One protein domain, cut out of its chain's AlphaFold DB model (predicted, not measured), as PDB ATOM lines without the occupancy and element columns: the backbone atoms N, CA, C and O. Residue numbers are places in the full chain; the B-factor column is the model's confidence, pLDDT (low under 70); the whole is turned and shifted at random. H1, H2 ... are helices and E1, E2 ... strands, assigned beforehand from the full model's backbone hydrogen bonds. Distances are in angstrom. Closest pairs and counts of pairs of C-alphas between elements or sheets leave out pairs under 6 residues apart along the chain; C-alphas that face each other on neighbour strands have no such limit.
ATOM      1  N   SER A  67     218.706 248.170 217.084       62.53
ATOM      2  CA  SER A  67     219.415 249.413 216.772       62.53
ATOM      3  C   SER A  67     219.907 250.096 218.057       62.53
ATOM      4  O   SER A  67     219.327 249.934 219.130       62.53
ATOM      5  N   GLU A  68     220.958 250.912 217.970       63.19
ATOM      6  CA  GLU A  68     221.478 251.679 219.117       63.19
ATOM      7  C   GLU A  68     220.389 252.536 219.795       63.19
ATOM      8  O   GLU A  68     220.347 252.662 221.018       63.19
ATOM      9  N   GLN A  69     219.436 253.050 219.014       62.09
ATOM     10  CA  GLN A  69     218.276 253.770 219.540       62.09
ATOM     11  C   GLN A  69     217.310 252.856 220.306       62.09
ATOM     12  O   GLN A  69     216.773 253.270 221.330       62.09
ATOM     13  N   GLN A  70     217.096 251.619 219.848       70.88
ATOM     14  CA  GLN A  70     216.298 250.628 220.576       70.88
ATOM     15  C   GLN A  70     216.980 250.187 221.877       70.88
ATOM     16  O   GLN A  70     216.289 250.020 222.874       70.88
ATOM     17  N   TYR A  71     218.315 250.093 221.915       73.06
ATOM     18  CA  TYR A  71     219.059 249.835 223.157       73.06
ATOM     19  C   TYR A  71     218.784 250.876 224.237       73.06
ATOM     20  O   TYR A  71     218.467 250.525 225.369       73.06
ATOM     21  N   LEU A  72     218.875 252.161 223.885       72.19
ATOM     22  CA  LEU A  72     218.655 253.249 224.840       72.19
ATOM     23  C   LEU A  72     217.219 253.271 225.386       72.19
ATOM     24  O   LEU A  72     217.002 253.686 226.520       72.19
ATOM     25  N   LYS A  73     216.246 252.790 224.604       83.56
ATOM     26  CA  LYS A  73     214.837 252.673 225.009       83.56
ATOM     27  C   LYS A  73     214.581 251.527 225.997       83.56
ATOM     28  O   LYS A  73     213.574 251.544 226.696       83.56
ATOM     29  N   GLU A  74     215.469 250.536 226.078       90.25
ATOM     30  CA  GLU A  74     215.357 249.428 227.040       90.25
ATOM     31  C   GLU A  74     215.875 249.797 228.442       90.25
ATOM     32  O   GLU A  74     215.532 249.125 229.420       90.25
ATOM     33  N   ASP A  75     216.636 250.888 228.577       91.62
ATOM     34  CA  ASP A  75     217.223 251.348 229.840       91.62
ATOM     35  C   ASP A  75     216.234 252.151 230.711       91.62
ATOM     36  O   ASP A  75     216.563 253.189 231.294       91.62
ATOM     37  N   ILE A  76     215.000 251.655 230.851       96.00
ATOM     38  CA  ILE A  76     213.932 252.360 231.576       96.00
ATOM     39  C   ILE A  76     214.237 252.545 233.065       96.00
ATOM     40  O   ILE A  76     213.633 253.405 233.692       96.00
ATOM     41  N   ASN A  77     215.141 251.762 233.665       97.38
ATOM     42  CA  ASN A  77     215.544 251.948 235.065       97.38
ATOM     43  C   ASN A  77     216.649 253.014 235.214       97.38
ATOM     44  O   ASN A  77     217.071 253.294 236.335       97.38
ATOM     45  N   GLY A  78     217.120 253.600 234.106       94.44
ATOM     46  CA  GLY A  78     218.249 254.527 234.036       94.44
ATOM     47  C   GLY A  78     219.565 253.832 233.688       94.44
ATOM     48  O   GLY A  78     219.670 252.611 233.755       94.44
ATOM     49  N   HIS A  79     220.589 254.609 233.330       92.38
ATOM     50  CA  HIS A  79     221.923 254.087 233.022       92.38
ATOM     51  C   HIS A  79     222.694 253.744 234.307       92.38
ATOM     52  O   HIS A  79     222.839 254.600 235.180       92.38
ATOM     53  N   LEU A  80     223.192 252.504 234.416       94.00
ATOM     54  CA  LEU A  80     223.903 251.977 235.596       94.00
ATOM     55  C   LEU A  80     223.215 252.342 236.936       94.00
ATOM     56  O   LEU A  80     223.841 252.918 237.831       94.00
ATOM     57  N   PRO A  81     221.930 251.993 237.130       95.56
ATOM     58  CA  PRO A  81     221.123 252.546 238.213       95.56
ATOM     59  C   PRO A  81     221.488 251.979 239.593       95.56
ATOM     60  O   PRO A  81     222.184 250.964 239.720       95.56
ATOM     61  N   GLU A  82     220.981 252.598 240.668       94.44
ATOM     62  CA  GLU A  82     221.126 252.036 242.020       94.44
ATOM     63  C   GLU A  82     220.387 250.692 242.143       94.44
ATOM     64  O   GLU A  82     220.906 249.763 242.760       94.44
ATOM     65  N   SER A  83     219.213 250.555 241.530       96.00
ATOM     66  CA  SER A  83     218.410 249.328 241.532       96.00
ATOM     67  C   SER A  83     217.676 249.157 240.208       96.00
ATOM     68  O   SER A  83     217.330 250.140 239.559       96.00
ATOM     69  N   ILE A  84     217.415 247.905 239.835       97.94
ATOM     70  CA  ILE A  84     216.544 247.556 238.709       97.94
ATOM     71  C   ILE A  84     215.201 247.107 239.289       97.94
ATOM     72  O   ILE A  84     215.138 246.162 240.079       97.94
ATOM     73  N   TYR A  85     214.129 247.804 238.918       97.94
ATOM     74  CA  TYR A  85     212.768 247.564 239.403       97.94
ATOM     75  C   TYR A  85     211.938 246.756 238.406       97.94
ATOM     76  O   TYR A  85     211.121 245.934 238.823       97.94
ATOM     77  N   ILE A  86     212.165 246.967 237.110       98.50
ATOM     78  CA  ILE A  86     211.470 246.291 236.014       98.50
ATOM     79  C   ILE A  86     212.517 245.661 235.100       98.50
ATOM     80  O   ILE A  86     213.476 246.327 234.713       98.50
ATOM     81  N   LYS A  87     212.354 244.375 234.787       98.19
ATOM     82  CA  LYS A  87     213.202 243.656 233.835       98.19
ATOM     83  C   LYS A  87     212.895 244.128 232.406       98.19
ATOM     84  O   LYS A  87     211.733 244.288 232.039       98.19
ATOM     85  N   THR A  88     213.938 244.319 231.614       96.69
ATOM     86  CA  THR A  88     213.919 244.649 230.183       96.69
ATOM     87  C   THR A  88     214.927 243.770 229.445       96.69
ATOM     88  O   THR A  88     215.600 242.944 230.070       96.69
ATOM     89  N   ARG A  89     215.063 243.938 228.123       94.94
ATOM     90  CA  ARG A  89     216.038 243.170 227.333       94.94
ATOM     91  C   ARG A  89     217.488 243.512 227.686       94.94
ATOM     92  O   ARG A  89     218.379 242.701 227.449       94.94
ATOM     93  N   THR A  90     217.741 244.688 228.262       95.94
ATOM     94  CA  THR A  90     219.090 245.159 228.620       95.94
ATOM     95  C   THR A  90     219.326 245.238 230.122       95.94
ATOM     96  O   THR A  90     220.479 245.334 230.533       95.94
ATOM     97  N   GLN A  91     218.277 245.182 230.948       97.81
ATOM     98  CA  GLN A  91     218.352 245.357 232.399       97.81
ATOM     99  C   GLN A  91     217.569 244.252 233.098       97.81
ATOM    100  O   GLN A  91     216.360 244.137 232.946       97.81
ATOM    101  N   THR A  92     218.224 243.431 233.910       98.25
ATOM    102  CA  THR A  92     217.547 242.314 234.580       98.25
ATOM    103  C   THR A  92     218.154 242.030 235.946       98.25
ATOM    104  O   THR A  92     219.116 242.669 236.369       98.25
ATOM    105  N   PHE A  93     217.572 241.093 236.683       97.50
ATOM    106  CA  PHE A  93     218.076 240.702 237.990       97.50
ATOM    107  C   PHE A  93     217.657 239.292 238.363       97.50
ATOM    108  O   PHE A  93     216.598 238.811 237.961       97.50
ATOM    109  N   ASN A  94     218.485 238.664 239.188       94.38
ATOM    110  CA  ASN A  94     218.164 237.413 239.857       94.38
ATOM    111  C   ASN A  94     218.120 237.638 241.375       94.38
ATOM    112  O   ASN A  94     218.084 238.782 241.841       94.38
ATOM    113  N   THR A  95     218.109 236.576 242.172       91.00
ATOM    114  CA  THR A  95     218.020 236.671 243.636       91.00
ATOM    115  C   THR A  95     219.154 237.501 244.245       91.00
ATOM    116  O   THR A  95     218.912 238.273 245.169       91.00
ATOM    117  N   ASN A  96     220.363 237.432 243.681       90.38
ATOM    118  CA  ASN A  96     221.573 237.980 244.301       90.38
ATOM    119  C   ASN A  96     222.135 239.226 243.598       90.38
ATOM    120  O   ASN A  96     222.816 240.033 244.234       90.38
ATOM    121  N   TYR A  97     221.880 239.393 242.299       95.69
ATOM    122  CA  TYR A  97     222.551 240.402 241.478       95.69
ATOM    123  C   TYR A  97     221.589 241.132 240.535       95.69
ATOM    124  O   TYR A  97     220.624 240.560 240.027       95.69
ATOM    125  N   TYR A  98     221.895 242.407 240.304       97.88
ATOM    126  CA  TYR A  98     221.424 243.216 239.186       97.88
ATOM    127  C   TYR A  98     222.383 243.045 238.001       97.88
ATOM    128  O   TYR A  98     223.594 242.944 238.210       97.88
ATOM    129  N   PHE A  99     221.855 243.059 236.777       98.12
ATOM    130  CA  PHE A  99     222.611 242.951 235.528       98.12
ATOM    131  C   PHE A  99     222.171 244.015 234.531       98.12
ATOM    132  O   PHE A  99     220.979 244.303 234.421       98.12
ATOM    133  N   ILE A 100     223.122 244.558 233.780       97.50
ATOM    134  CA  ILE A 100     222.867 245.547 232.730       97.50
ATOM    135  C   ILE A 100     223.816 245.351 231.550       97.50
ATOM    136  O   ILE A 100     224.981 244.996 231.741       97.50
ATOM    137  N   LEU A 101     223.322 245.585 230.337       95.94
ATOM    138  CA  LEU A 101     224.139 245.660 229.132       95.94
ATOM    139  C   LEU A 101     224.639 247.082 228.898       95.94
ATOM    140  O   LEU A 101     223.856 248.021 228.826       95.94
ATOM    141  N   VAL A 102     225.951 247.226 228.731       93.44
ATOM    142  CA  VAL A 102     226.596 248.475 228.313       93.44
ATOM    143  C   VAL A 102     227.561 248.142 227.186       93.44
ATOM    144  O   VAL A 102     228.480 247.348 227.385       93.44
ATOM    145  N   ASP A 103     227.322 248.714 226.005       89.44
ATOM    146  CA  ASP A 103     228.138 248.509 224.798       89.44
ATOM    147  C   ASP A 103     228.454 247.026 224.524       89.44
ATOM    148  O   ASP A 103     229.598 246.584 224.408       89.44
ATOM    149  N   GLY A 104     227.408 246.200 224.533       91.50
ATOM    150  CA  GLY A 104     227.552 244.781 224.243       91.50
ATOM    151  C   GLY A 104     228.162 243.926 225.353       91.50
ATOM    152  O   GLY A 104     228.421 242.745 225.127       91.50
ATOM    153  N   ARG A 105     228.414 244.492 226.539       96.12
ATOM    154  CA  ARG A 105     229.029 243.800 227.677       96.12
ATOM    155  C   ARG A 105     228.114 243.799 228.887       96.12
ATOM    156  O   ARG A 105     227.447 244.782 229.189       96.12
ATOM    157  N   ILE A 106     228.146 242.694 229.618       97.81
ATOM    158  CA  ILE A 106     227.353 242.493 230.824       97.81
ATOM    159  C   ILE A 106     228.097 243.069 232.028       97.81
ATOM    160  O   ILE A 106     229.176 242.599 232.409       97.81
ATOM    161  N   TYR A 107     227.467 244.044 232.667       97.62
ATOM    162  CA  TYR A 107     227.826 244.540 233.983       97.62
ATOM    163  C   TYR A 107     226.903 243.926 235.028       97.62
ATOM    164  O   TYR A 107     225.731 243.660 234.765       97.62
ATOM    165  N   TYR A 108     227.431 243.702 236.226       96.81
ATOM    166  CA  TYR A 108     226.664 243.195 237.355       96.81
ATOM    167  C   TYR A 108     227.009 243.944 238.637       96.81
ATOM    168  O   TYR A 108     228.112 244.469 238.798       96.81
ATOM    169  N   LYS A 109     226.041 243.981 239.547       94.56
ATOM    170  CA  LYS A 109     226.161 244.567 240.881       94.56
ATOM    171  C   LYS A 109     225.345 243.742 241.859       94.56
ATOM    172  O   LYS A 109     224.281 243.245 241.497       94.56
ATOM    173  N   SER A 110     225.813 243.571 243.090       93.12
ATOM    174  CA  SER A 110     225.021 242.861 244.089       93.12
ATOM    175  C   SER A 110     223.767 243.641 244.489       93.12
ATOM    176  O   SER A 110     223.760 244.872 244.537       93.12
ATOM    177  N   ARG A 111     222.694 242.900 244.770       91.81
ATOM    178  CA  ARG A 111     221.460 243.432 245.364       91.81
ATOM    179  C   ARG A 111     221.597 243.642 246.870       91.81
ATOM    180  O   ARG A 111     220.846 244.425 247.443       91.81
ATOM    181  N   ASP A 112     222.554 242.954 247.484       87.06
ATOM    182  CA  ASP A 112     222.919 243.091 248.885       87.06
ATOM    183  C   ASP A 112     224.200 243.929 248.997       87.06
ATOM    184  O   ASP A 112     225.222 243.610 248.391       87.06
ATOM    185  N   LYS A 113     224.153 245.004 249.793       78.56
ATOM    186  CA  LYS A 113     225.291 245.920 249.981       78.56
ATOM    187  C   LYS A 113     226.476 245.249 250.689       78.56
ATOM    188  O   LYS A 113     227.585 245.773 250.616       78.56
ATOM    189  N   GLU A 114     226.269 244.104 251.342       80.81
ATOM    190  CA  GLU A 114     227.336 243.322 251.980       80.81
ATOM    191  C   GLU A 114     228.037 242.359 251.005       80.81
ATOM    192  O   GLU A 114     229.171 241.929 251.245       80.81
ATOM    193  N   THR A 115     227.406 242.059 249.867       82.25
ATOM    194  CA  THR A 115     227.922 241.127 248.862       82.25
ATOM    195  C   THR A 115     228.628 241.886 247.730       82.25
ATOM    196  O   THR A 115     228.163 242.906 247.228       82.25
ATOM    197  N   LYS A 116     229.803 241.404 247.304       82.25
ATOM    198  CA  LYS A 116     230.566 242.031 246.211       82.25
ATOM    199  C   LYS A 116     230.092 241.546 244.828       82.25
ATOM    200  O   LYS A 116     229.743 240.376 244.698       82.25
ATOM    201  N   PRO A 117     230.181 242.391 243.784       88.56
ATOM    202  CA  PRO A 117     230.644 243.774 243.819       88.56
ATOM    203  C   PRO A 117     229.522 244.708 244.290       88.56
ATOM    204  O   PRO A 117     228.363 244.550 243.912       88.56
ATOM    205  N   THR A 118     229.877 245.676 245.134       88.31
ATOM    206  CA  THR A 118     228.935 246.664 245.689       88.31
ATOM    207  C   THR A 118     228.590 247.773 244.695       88.31
ATOM    208  O   THR A 118     227.629 248.506 244.901       88.31
ATOM    209  N   ASP A 119     229.375 247.889 243.624       93.44
ATOM    210  CA  ASP A 119     229.161 248.791 242.494       93.44
ATOM    211  C   ASP A 119     229.238 248.002 241.177       93.44
ATOM    212  O   ASP A 119     229.632 246.831 241.174       93.44
ATOM    213  N   TRP A 120     228.838 248.614 240.065       96.12
ATOM    214  CA  TRP A 120     228.822 247.976 238.754       96.12
ATOM    215  C   TRP A 120     230.221 247.544 238.311       96.12
ATOM    216  O   TRP A 120     231.147 248.348 238.207       96.12
ATOM    217  N   ALA A 121     230.369 246.260 237.997       95.44
ATOM    218  CA  ALA A 121     231.604 245.687 237.475       95.44
ATOM    219  C   ALA A 121     231.320 244.782 236.276       95.44
ATOM    220  O   ALA A 121     230.218 244.260 236.133       95.44
ATOM    221  N   LEU A 122     232.326 244.550 235.430       94.88
ATOM    222  CA  LEU A 122     232.213 243.595 234.327       94.88
ATOM    223  C   LEU A 122     232.050 242.168 234.859       94.88
ATOM    224  O   LEU A 122     232.901 241.666 235.606       94.88
ATOM    225  N   LEU A 123     230.989 241.486 234.425       93.56
ATOM    226  CA  LEU A 123     230.742 240.097 234.789       93.56
ATOM    227  C   LEU A 123     231.878 239.214 234.267       93.56
ATOM    228  O   LEU A 123     232.257 239.280 233.098       93.56
ATOM    229  N   THR A 124     232.457 238.380 235.131       90.31
ATOM    230  CA  THR A 124     233.617 237.534 234.792       90.31
ATOM    231  C   THR A 124     234.809 238.323 234.204       90.31
ATOM    232  O   THR A 124     235.617 237.780 233.459       90.31
ATOM    233  N   ARG A 125     234.953 239.612 234.566       89.56
ATOM    234  CA  ARG A 125     236.000 240.574 234.138       89.56
ATOM    235  C   ARG A 125     235.921 241.078 232.698       89.56
ATOM    236  O   ARG A 125     236.437 242.156 232.435       89.56
ATOM    237  N   THR A 126     235.311 240.337 231.780       92.25
ATOM    238  CA  THR A 126     235.175 240.754 230.374       92.25
ATOM    239  C   THR A 126     233.782 241.288 230.051       92.25
ATOM    240  O   THR A 126     233.636 242.042 229.094       92.25
ATOM    241  N   GLY A 127     232.756 240.890 230.806       93.88
ATOM    242  CA  GLY A 127     231.350 241.112 230.461       93.88
ATOM    243  C   GLY A 127     230.876 240.310 229.242       93.88
ATOM    244  O   GLY A 127     229.749 240.505 228.807       93.88
ATOM    245  N   LEU A 128     231.712 239.418 228.699       95.62
ATOM    246  CA  LEU A 128     231.396 238.567 227.550       95.62
ATOM    247  C   LEU A 128     231.523 237.086 227.937       95.62
ATOM    248  O   LEU A 128     232.461 236.735 228.673       95.62
ATOM    249  N   PRO A 129     230.645 236.208 227.418       94.62
ATOM    250  CA  PRO A 129     230.796 234.770 227.547       94.62
ATOM    251  C   PRO A 129     232.167 234.306 227.070       94.62
ATOM    252  O   PRO A 129     232.621 234.610 225.968       94.62
ATOM    253  N   HIS A 130     232.860 233.574 227.933       89.88
ATOM    254  CA  HIS A 130     234.158 233.007 227.610       89.88
ATOM    255  C   HIS A 130     234.432 231.776 228.463       89.88
ATOM    256  O   HIS A 130     234.011 231.679 229.620       89.88
ATOM    257  N   ARG A 131     235.225 230.854 227.915       84.19
ATOM    258  CA  ARG A 131     235.675 229.672 228.642       84.19
ATOM    259  C   ARG A 131     237.157 229.425 228.424       84.19
ATOM    260  O   ARG A 131     237.610 229.040 227.352       84.19
ATOM    261  N   ARG A 132     237.931 229.615 229.494       72.94
ATOM    262  CA  ARG A 132     239.376 229.373 229.475       72.94
ATOM    263  C   ARG A 132     239.649 227.892 229.162       72.94
ATOM    264  O   ARG A 132     239.086 227.020 229.822       72.94
ATOM    265  N   PHE A 133     240.535 227.630 228.200       71.88
ATOM    266  CA  PHE A 133     240.983 226.288 227.790       71.88
ATOM    267  C   PHE A 133     239.929 225.396 227.103       71.88
ATOM    268  O   PHE A 133     240.084 224.177 227.091       71.88
ATOM    269  N   SER A 134     238.869 225.971 226.528       76.62
ATOM    270  CA  SER A 134     237.920 225.233 225.684       76.62
ATOM    271  C   SER A 134     238.106 225.639 224.227       76.62
ATOM    272  O   SER A 134     237.777 226.763 223.876       76.62
ATOM    273  N   LEU A 135     238.629 224.738 223.389       70.06
ATOM    274  CA  LEU A 135     238.786 224.989 221.946       70.06
ATOM    275  C   LEU A 135     237.445 225.034 221.202       70.06
ATOM    276  O   LEU A 135     237.351 225.664 220.160       70.06
ATOM    277  N   ASN A 136     236.422 224.389 221.762       81.56
ATOM    278  CA  ASN A 136     235.097 224.272 221.157       81.56
ATOM    279  C   ASN A 136     234.080 225.219 221.812       81.56
ATOM    280  O   ASN A 136     232.900 224.908 221.795       81.56
ATOM    281  N   PHE A 137     234.535 226.284 222.489       88.94
ATOM    282  CA  PHE A 137     233.615 227.276 223.045       88.94
ATOM    283  C   PHE A 137     233.355 228.374 222.018       88.94
ATOM    284  O   PHE A 137     234.309 228.993 221.542       88.94
ATOM    285  N   HIS A 138     232.092 228.648 221.712       88.31
ATOM    286  CA  HIS A 138     231.728 229.727 220.803       88.31
ATOM    287  C   HIS A 138     231.871 231.082 221.506       88.31
ATOM    288  O   HIS A 138     231.098 231.432 222.393       88.31
ATOM    289  N   HIS A 139     232.874 231.872 221.135       89.50
ATOM    290  CA  HIS A 139     233.098 233.191 221.724       89.50
ATOM    291  C   HIS A 139     232.220 234.271 221.082       89.50
ATOM    292  O   HIS A 139     232.362 234.536 219.896       89.50
ATOM    293  N   ALA A 140     231.392 234.947 221.883       91.19
ATOM    294  CA  ALA A 140     230.603 236.088 221.424       91.19
ATOM    295  C   ALA A 140     231.457 237.364 221.293       91.19
ATOM    296  O   ALA A 140     232.228 237.698 222.203       91.19
ATOM    297  N   SER A 141     231.266 238.115 220.205       90.31
ATOM    298  CA  SER A 141     231.782 239.483 220.038       90.31
ATOM    299  C   SER A 141     231.011 240.491 220.883       90.31
ATOM    300  O   SER A 141     231.613 241.401 221.459       90.31
ATOM    301  N   ARG A 142     229.688 240.323 220.962       93.25
ATOM    302  CA  ARG A 142     228.774 241.253 221.623       93.25
ATOM    303  C   ARG A 142     227.557 240.518 222.176       93.25
ATOM    304  O   ARG A 142     227.039 239.597 221.561       93.25
ATOM    305  N   ILE A 143     227.082 240.952 223.339       95.06
ATOM    306  CA  ILE A 143     225.803 240.524 223.909       95.06
ATOM    307  C   ILE A 143     224.739 241.562 223.616       95.06
ATOM    308  O   ILE A 143     224.956 242.758 223.811       95.06
ATOM    309  N   VAL A 144     223.595 241.090 223.135       93.44
ATOM    310  CA  VAL A 144     222.520 241.946 222.656       93.44
ATOM    311  C   VAL A 144     221.339 242.016 223.598       93.44
ATOM    312  O   VAL A 144     220.740 243.081 223.694       93.44
ATOM    313  N   GLU A 145     221.037 240.930 224.305       96.00
ATOM    314  CA  GLU A 145     219.920 240.856 225.243       96.00
ATOM    315  C   GLU A 145     220.270 239.937 226.422       96.00
ATOM    316  O   GLU A 145     221.094 239.027 226.291       96.00
ATOM    317  N   ILE A 146     219.656 240.175 227.582       98.00
ATOM    318  CA  ILE A 146     219.848 239.387 228.802       98.00
ATOM    319  C   ILE A 146     218.532 239.130 229.534       98.00
ATOM    320  O   ILE A 146     217.649 239.979 229.588       98.00
ATOM    321  N   SER A 147     218.447 237.978 230.198       98.00
ATOM    322  CA  SER A 147     217.367 237.650 231.129       98.00
ATOM    323  C   SER A 147     217.920 236.836 232.291       98.00
ATOM    324  O   SER A 147     218.769 235.968 232.102       98.00
ATOM    325  N   ALA A 148     217.440 237.095 233.505       97.25
ATOM    326  CA  ALA A 148     217.898 236.412 234.707       97.25
ATOM    327  C   ALA A 148     216.717 235.977 235.579       97.25
ATOM    328  O   ALA A 148     215.701 236.673 235.673       97.25
ATOM    329  N   ASP A 149     216.871 234.830 236.235       96.06
ATOM    330  CA  ASP A 149     215.931 234.299 237.221       96.06
ATOM    331  C   ASP A 149     216.698 233.480 238.265       96.06
ATOM    332  O   ASP A 149     217.807 233.014 237.995       96.06
ATOM    333  N   ALA A 150     216.140 233.352 239.467       92.50
ATOM    334  CA  ALA A 150     216.717 232.611 240.589       92.50
ATOM    335  C   ALA A 150     218.239 232.830 240.788       92.50
ATOM    336  O   ALA A 150     218.667 233.853 241.330       92.50
ATOM    337  N   ASP A 151     219.081 231.886 240.362       89.56
ATOM    338  CA  ASP A 151     220.537 231.939 240.482       89.56
ATOM    339  C   ASP A 151     221.295 231.955 239.144       89.56
ATOM    340  O   ASP A 151     222.526 231.855 239.149       89.56
ATOM    341  N   GLU A 152     220.612 232.138 238.013       92.38
ATOM    342  CA  GLU A 152     221.236 232.124 236.685       92.38
ATOM    343  C   GLU A 152     220.986 233.403 235.884       92.38
ATOM    344  O   GLU A 152     220.062 234.179 236.141       92.38
ATOM    345  N   LEU A 153     221.858 233.610 234.903       96.06
ATOM    346  CA  LEU A 153     221.749 234.624 233.865       96.06
ATOM    347  C   LEU A 153     221.865 233.933 232.504       96.06
ATOM    348  O   LEU A 153     222.774 233.126 232.290       96.06
ATOM    349  N   MET A 154     220.972 234.307 231.595       97.19
ATOM    350  CA  MET A 154     221.002 233.968 230.180       97.19
ATOM    351  C   MET A 154     221.343 235.222 229.368       97.19
ATOM    352  O   MET A 154     220.833 236.307 229.655       97.19
ATOM    353  N   ALA A 155     222.200 235.072 228.366       97.31
ATOM    354  CA  ALA A 155     222.660 236.137 227.488       97.31
ATOM    355  C   ALA A 155     222.554 235.699 226.024       97.31
ATOM    356  O   ALA A 155     222.955 234.588 225.689       97.31
ATOM    357  N   LEU A 156     222.043 236.574 225.166       96.38
ATOM    358  CA  LEU A 156     221.930 236.368 223.724       96.38
ATOM    359  C   LEU A 156     223.025 237.171 223.016       96.38
ATOM    360  O   LEU A 156     223.176 238.356 223.315       96.38
ATOM    361  N   SER A 157     223.792 236.566 222.108       93.75
ATOM    362  CA  SER A 157     224.789 237.290 221.305       93.75
ATOM    363  C   SER A 157     224.206 237.957 220.060       93.75
ATOM    364  O   SER A 157     223.087 237.672 219.640       93.75
ATOM    365  N   ASP A 158     225.001 238.829 219.443       87.88
ATOM    366  CA  ASP A 158     224.771 239.408 218.114       87.88
ATOM    367  C   ASP A 158     224.667 238.368 216.992       87.88
ATOM    368  O   ASP A 158     224.056 238.632 215.961       87.88
ATOM    369  N   GLU A 159     225.191 237.165 217.215       86.25
ATOM    370  CA  GLU A 159     225.030 236.024 216.314       86.25
ATOM    371  C   GLU A 159     223.775 235.185 216.604       86.25
ATOM    372  O   GLU A 159     223.543 234.174 215.943       86.25
ATOM    373  N   GLY A 160     222.965 235.575 217.593       90.44
ATOM    374  CA  GLY A 160     221.746 234.871 217.983       90.44
ATOM    375  C   GLY A 160     221.977 233.629 218.849       90.44
ATOM    376  O   GLY A 160     221.059 232.824 218.987       90.44
ATOM    377  N   VAL A 161     223.172 233.446 219.421       92.69
ATOM    378  CA  VAL A 161     223.522 232.293 220.272       92.69
ATOM    379  C   VAL A 161     223.211 232.594 221.737       92.69
ATOM    380  O   VAL A 161     223.551 233.665 222.245       92.69
ATOM    381  N   PHE A 162     222.585 231.639 222.427       95.62
ATOM    382  CA  PHE A 162     222.310 231.729 223.857       95.62
ATOM    383  C   PHE A 162     223.463 231.190 224.708       95.62
ATOM    384  O   PHE A 162     223.990 230.102 224.483       95.62
ATOM    385  N   TYR A 163     223.792 231.936 225.758       96.12
ATOM    386  CA  TYR A 163     224.803 231.601 226.752       96.12
ATOM    387  C   TYR A 163     224.207 231.643 228.145       96.12
ATOM    388  O   TYR A 163     223.538 232.610 228.506       96.12
ATOM    389  N   ARG A 164     224.545 230.661 228.977       93.62
ATOM    390  CA  ARG A 164     224.105 230.620 230.377       93.62
ATOM    391  C   ARG A 164     225.265 230.618 231.355       93.62
ATOM    392  O   ARG A 164     226.320 230.031 231.102       93.62
ATOM    393  N   ILE A 165     225.044 231.225 232.514       92.25
ATOM    394  CA  ILE A 165     225.960 231.187 233.654       92.25
ATOM    395  C   ILE A 165     225.174 231.031 234.956       92.25
ATOM    396  O   ILE A 165     224.229 231.770 235.221       92.25
ATOM    397  N   LYS A 166     225.600 230.076 235.790       88.88
ATOM    398  CA  LYS A 166     225.092 229.925 237.160       88.88
ATOM    399  C   LYS A 166     225.955 230.723 238.131       88.88
ATOM    400  O   LYS A 166     227.186 230.613 238.117       88.88
ATOM    401  N   LEU A 167     225.307 231.507 238.984       84.06
ATOM    402  CA  LEU A 167     225.937 232.427 239.935       84.06
ATOM    403  C   LEU A 167     225.644 232.050 241.401       84.06
ATOM    404  O   LEU A 167     226.210 232.656 242.312       84.06
ATOM    405  N   GLY A 168     224.790 231.047 241.636       67.69
ATOM    406  CA  GLY A 168     224.436 230.528 242.958       67.69
ATOM    407  C   GLY A 168     225.413 229.512 243.555       67.69
ATOM    408  O   GLY A 168     226.272 228.932 242.885       67.69
ATOM    409  N   TYR A 169     225.258 229.273 244.860       51.69
ATOM    410  CA  TYR A 169     225.971 228.236 245.604       51.69
ATOM    411  C   TYR A 169     225.251 226.892 245.457       51.69
ATOM    412  O   TYR A 169     224.344 226.591 246.221       51.69
ATOM    413  N   SER A 170     225.704 226.033 244.543       46.62
ATOM    414  CA  SER A 170     225.386 224.602 244.618       46.62
ATOM    415  C   SER A 170     226.661 223.786 244.825       46.62
ATOM    416  O   SER A 170     227.695 224.033 244.204       46.62
ATOM    417  N   LEU A 171     226.589 222.783 245.706       37.47
ATOM    418  CA  LEU A 171     227.700 221.907 246.120       37.47
ATOM    419  C   LEU A 171     228.368 221.119 244.967       37.47
ATOM    420  O   LEU A 171     229.345 220.411 245.204       37.47
ATOM    421  N   ARG A 172     227.849 221.201 243.732       41.53
ATOM    422  CA  ARG A 172     228.274 220.390 242.579       41.53
ATOM    423  C   ARG A 172     228.779 221.178 241.365       41.53
ATOM    424  O   ARG A 172     229.361 220.549 240.484       41.53
ATOM    425  N   GLN A 173     228.613 222.502 241.291       47.91
ATOM    426  CA  GLN A 173     229.013 223.278 240.106       47.91
ATOM    427  C   GLN A 173     230.141 224.272 240.400       47.91
ATOM    428  O   GLN A 173     230.214 224.876 241.468       47.91
ATOM    429  N   ARG A 174     231.063 224.430 239.439       49.44
ATOM    430  CA  ARG A 174     232.118 225.451 239.524       49.44
ATOM    431  C   ARG A 174     231.472 226.834 239.414       49.44
ATOM    432  O   ARG A 174     230.728 227.063 238.465       49.44
ATOM    433  N   LYS A 175     231.788 227.723 240.362       61.62
ATOM    434  CA  LYS A 175     231.344 229.126 240.379       61.62
ATOM    435  C   LYS A 175     231.649 229.812 239.041       61.62
ATOM    436  O   LYS A 175     232.730 229.597 238.492       61.62
ATOM    437  N   GLU A 176     230.715 230.644 238.576       71.38
ATOM    438  CA  GLU A 176     230.927 231.645 237.519       71.38
ATOM    439  C   GLU A 176     231.494 231.070 236.209       71.38
ATOM    440  O   GLU A 176     232.486 231.550 235.658       71.38
ATOM    441  N   ARG A 177     230.870 230.001 235.705       84.38
ATOM    442  CA  ARG A 177     231.256 229.374 234.439       84.38
ATOM    443  C   ARG A 177     230.180 229.565 233.378       84.38
ATOM    444  O   ARG A 177     229.041 229.155 233.585       84.38
ATOM    445  N   TRP A 178     230.591 230.101 232.232       92.25
ATOM    446  CA  TRP A 178     229.775 230.164 231.025       92.25
ATOM    447  C   TRP A 178     229.621 228.793 230.360       92.25
ATOM    448  O   TRP A 178     230.575 228.004 230.291       92.25
ATOM    449  N   TYR A 179     228.422 228.558 229.839       91.62
ATOM    450  CA  TYR A 179     228.067 227.463 228.949       91.62
ATOM    451  C   TYR A 179     227.433 228.052 227.687       91.62
ATOM    452  O   TYR A 179     226.583 228.932 227.778       91.62
ATOM    453  N   ASP A 180     227.877 227.558 226.542       92.25
ATOM    454  CA  ASP A 180     227.440 227.875 225.177       92.25
ATOM    455  C   ASP A 180     226.618 226.739 224.552       92.25
ATOM    456  O   ASP A 180     226.139 226.840 223.431       92.25
TER     457      ASP A 180
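What this domain is: This is residues 67 to 180 of the 851 residues of an uncharacterized protein of Sediminispirochaeta smaragdinae (strain DSM 11293 / JCM 15392 / SEBR 4228) (UniProt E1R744). With little regular structure, two antiparallel meanders, each strand beside the one before, form a partly face-to-face sandwich, E1 to E3 and E4 to E7, H1 at one end. Of 114 printed residues, 43, mostly strand, are in H1 then E1 to E7. It is compact, radius of gyration of the C-alphas 13.5 A, spanning 37 by 36 by 20 A.

How they stand to each other: H1, residues 68-74, every O i to N i+4 pair within hydrogen-bond range, only just grazes the smaller sheet. E1 to E3, residues 91-93, 97-102 and 105-110, and E4 to E7, residues 143-149, 152-157, 162-166 and 177-179, form hairpins; N 100 and O 107 are 2.9 A apart, N 154 and O 147 2.8 A. E1 and E4 come closest at C-alphas 93 and 148, 5.4 A apart.

Where its parts are: C-alpha 68 is at (221.478, 251.679, 219.117); E4 spans 17.7 A; C-alpha 179 is at (228.067, 227.463, 228.949).

The domain as a whole: The printed part has no cut; links H1 to E1 and E3 to E4 are long; pLDDT is under 70 for 67-69 and 168-175.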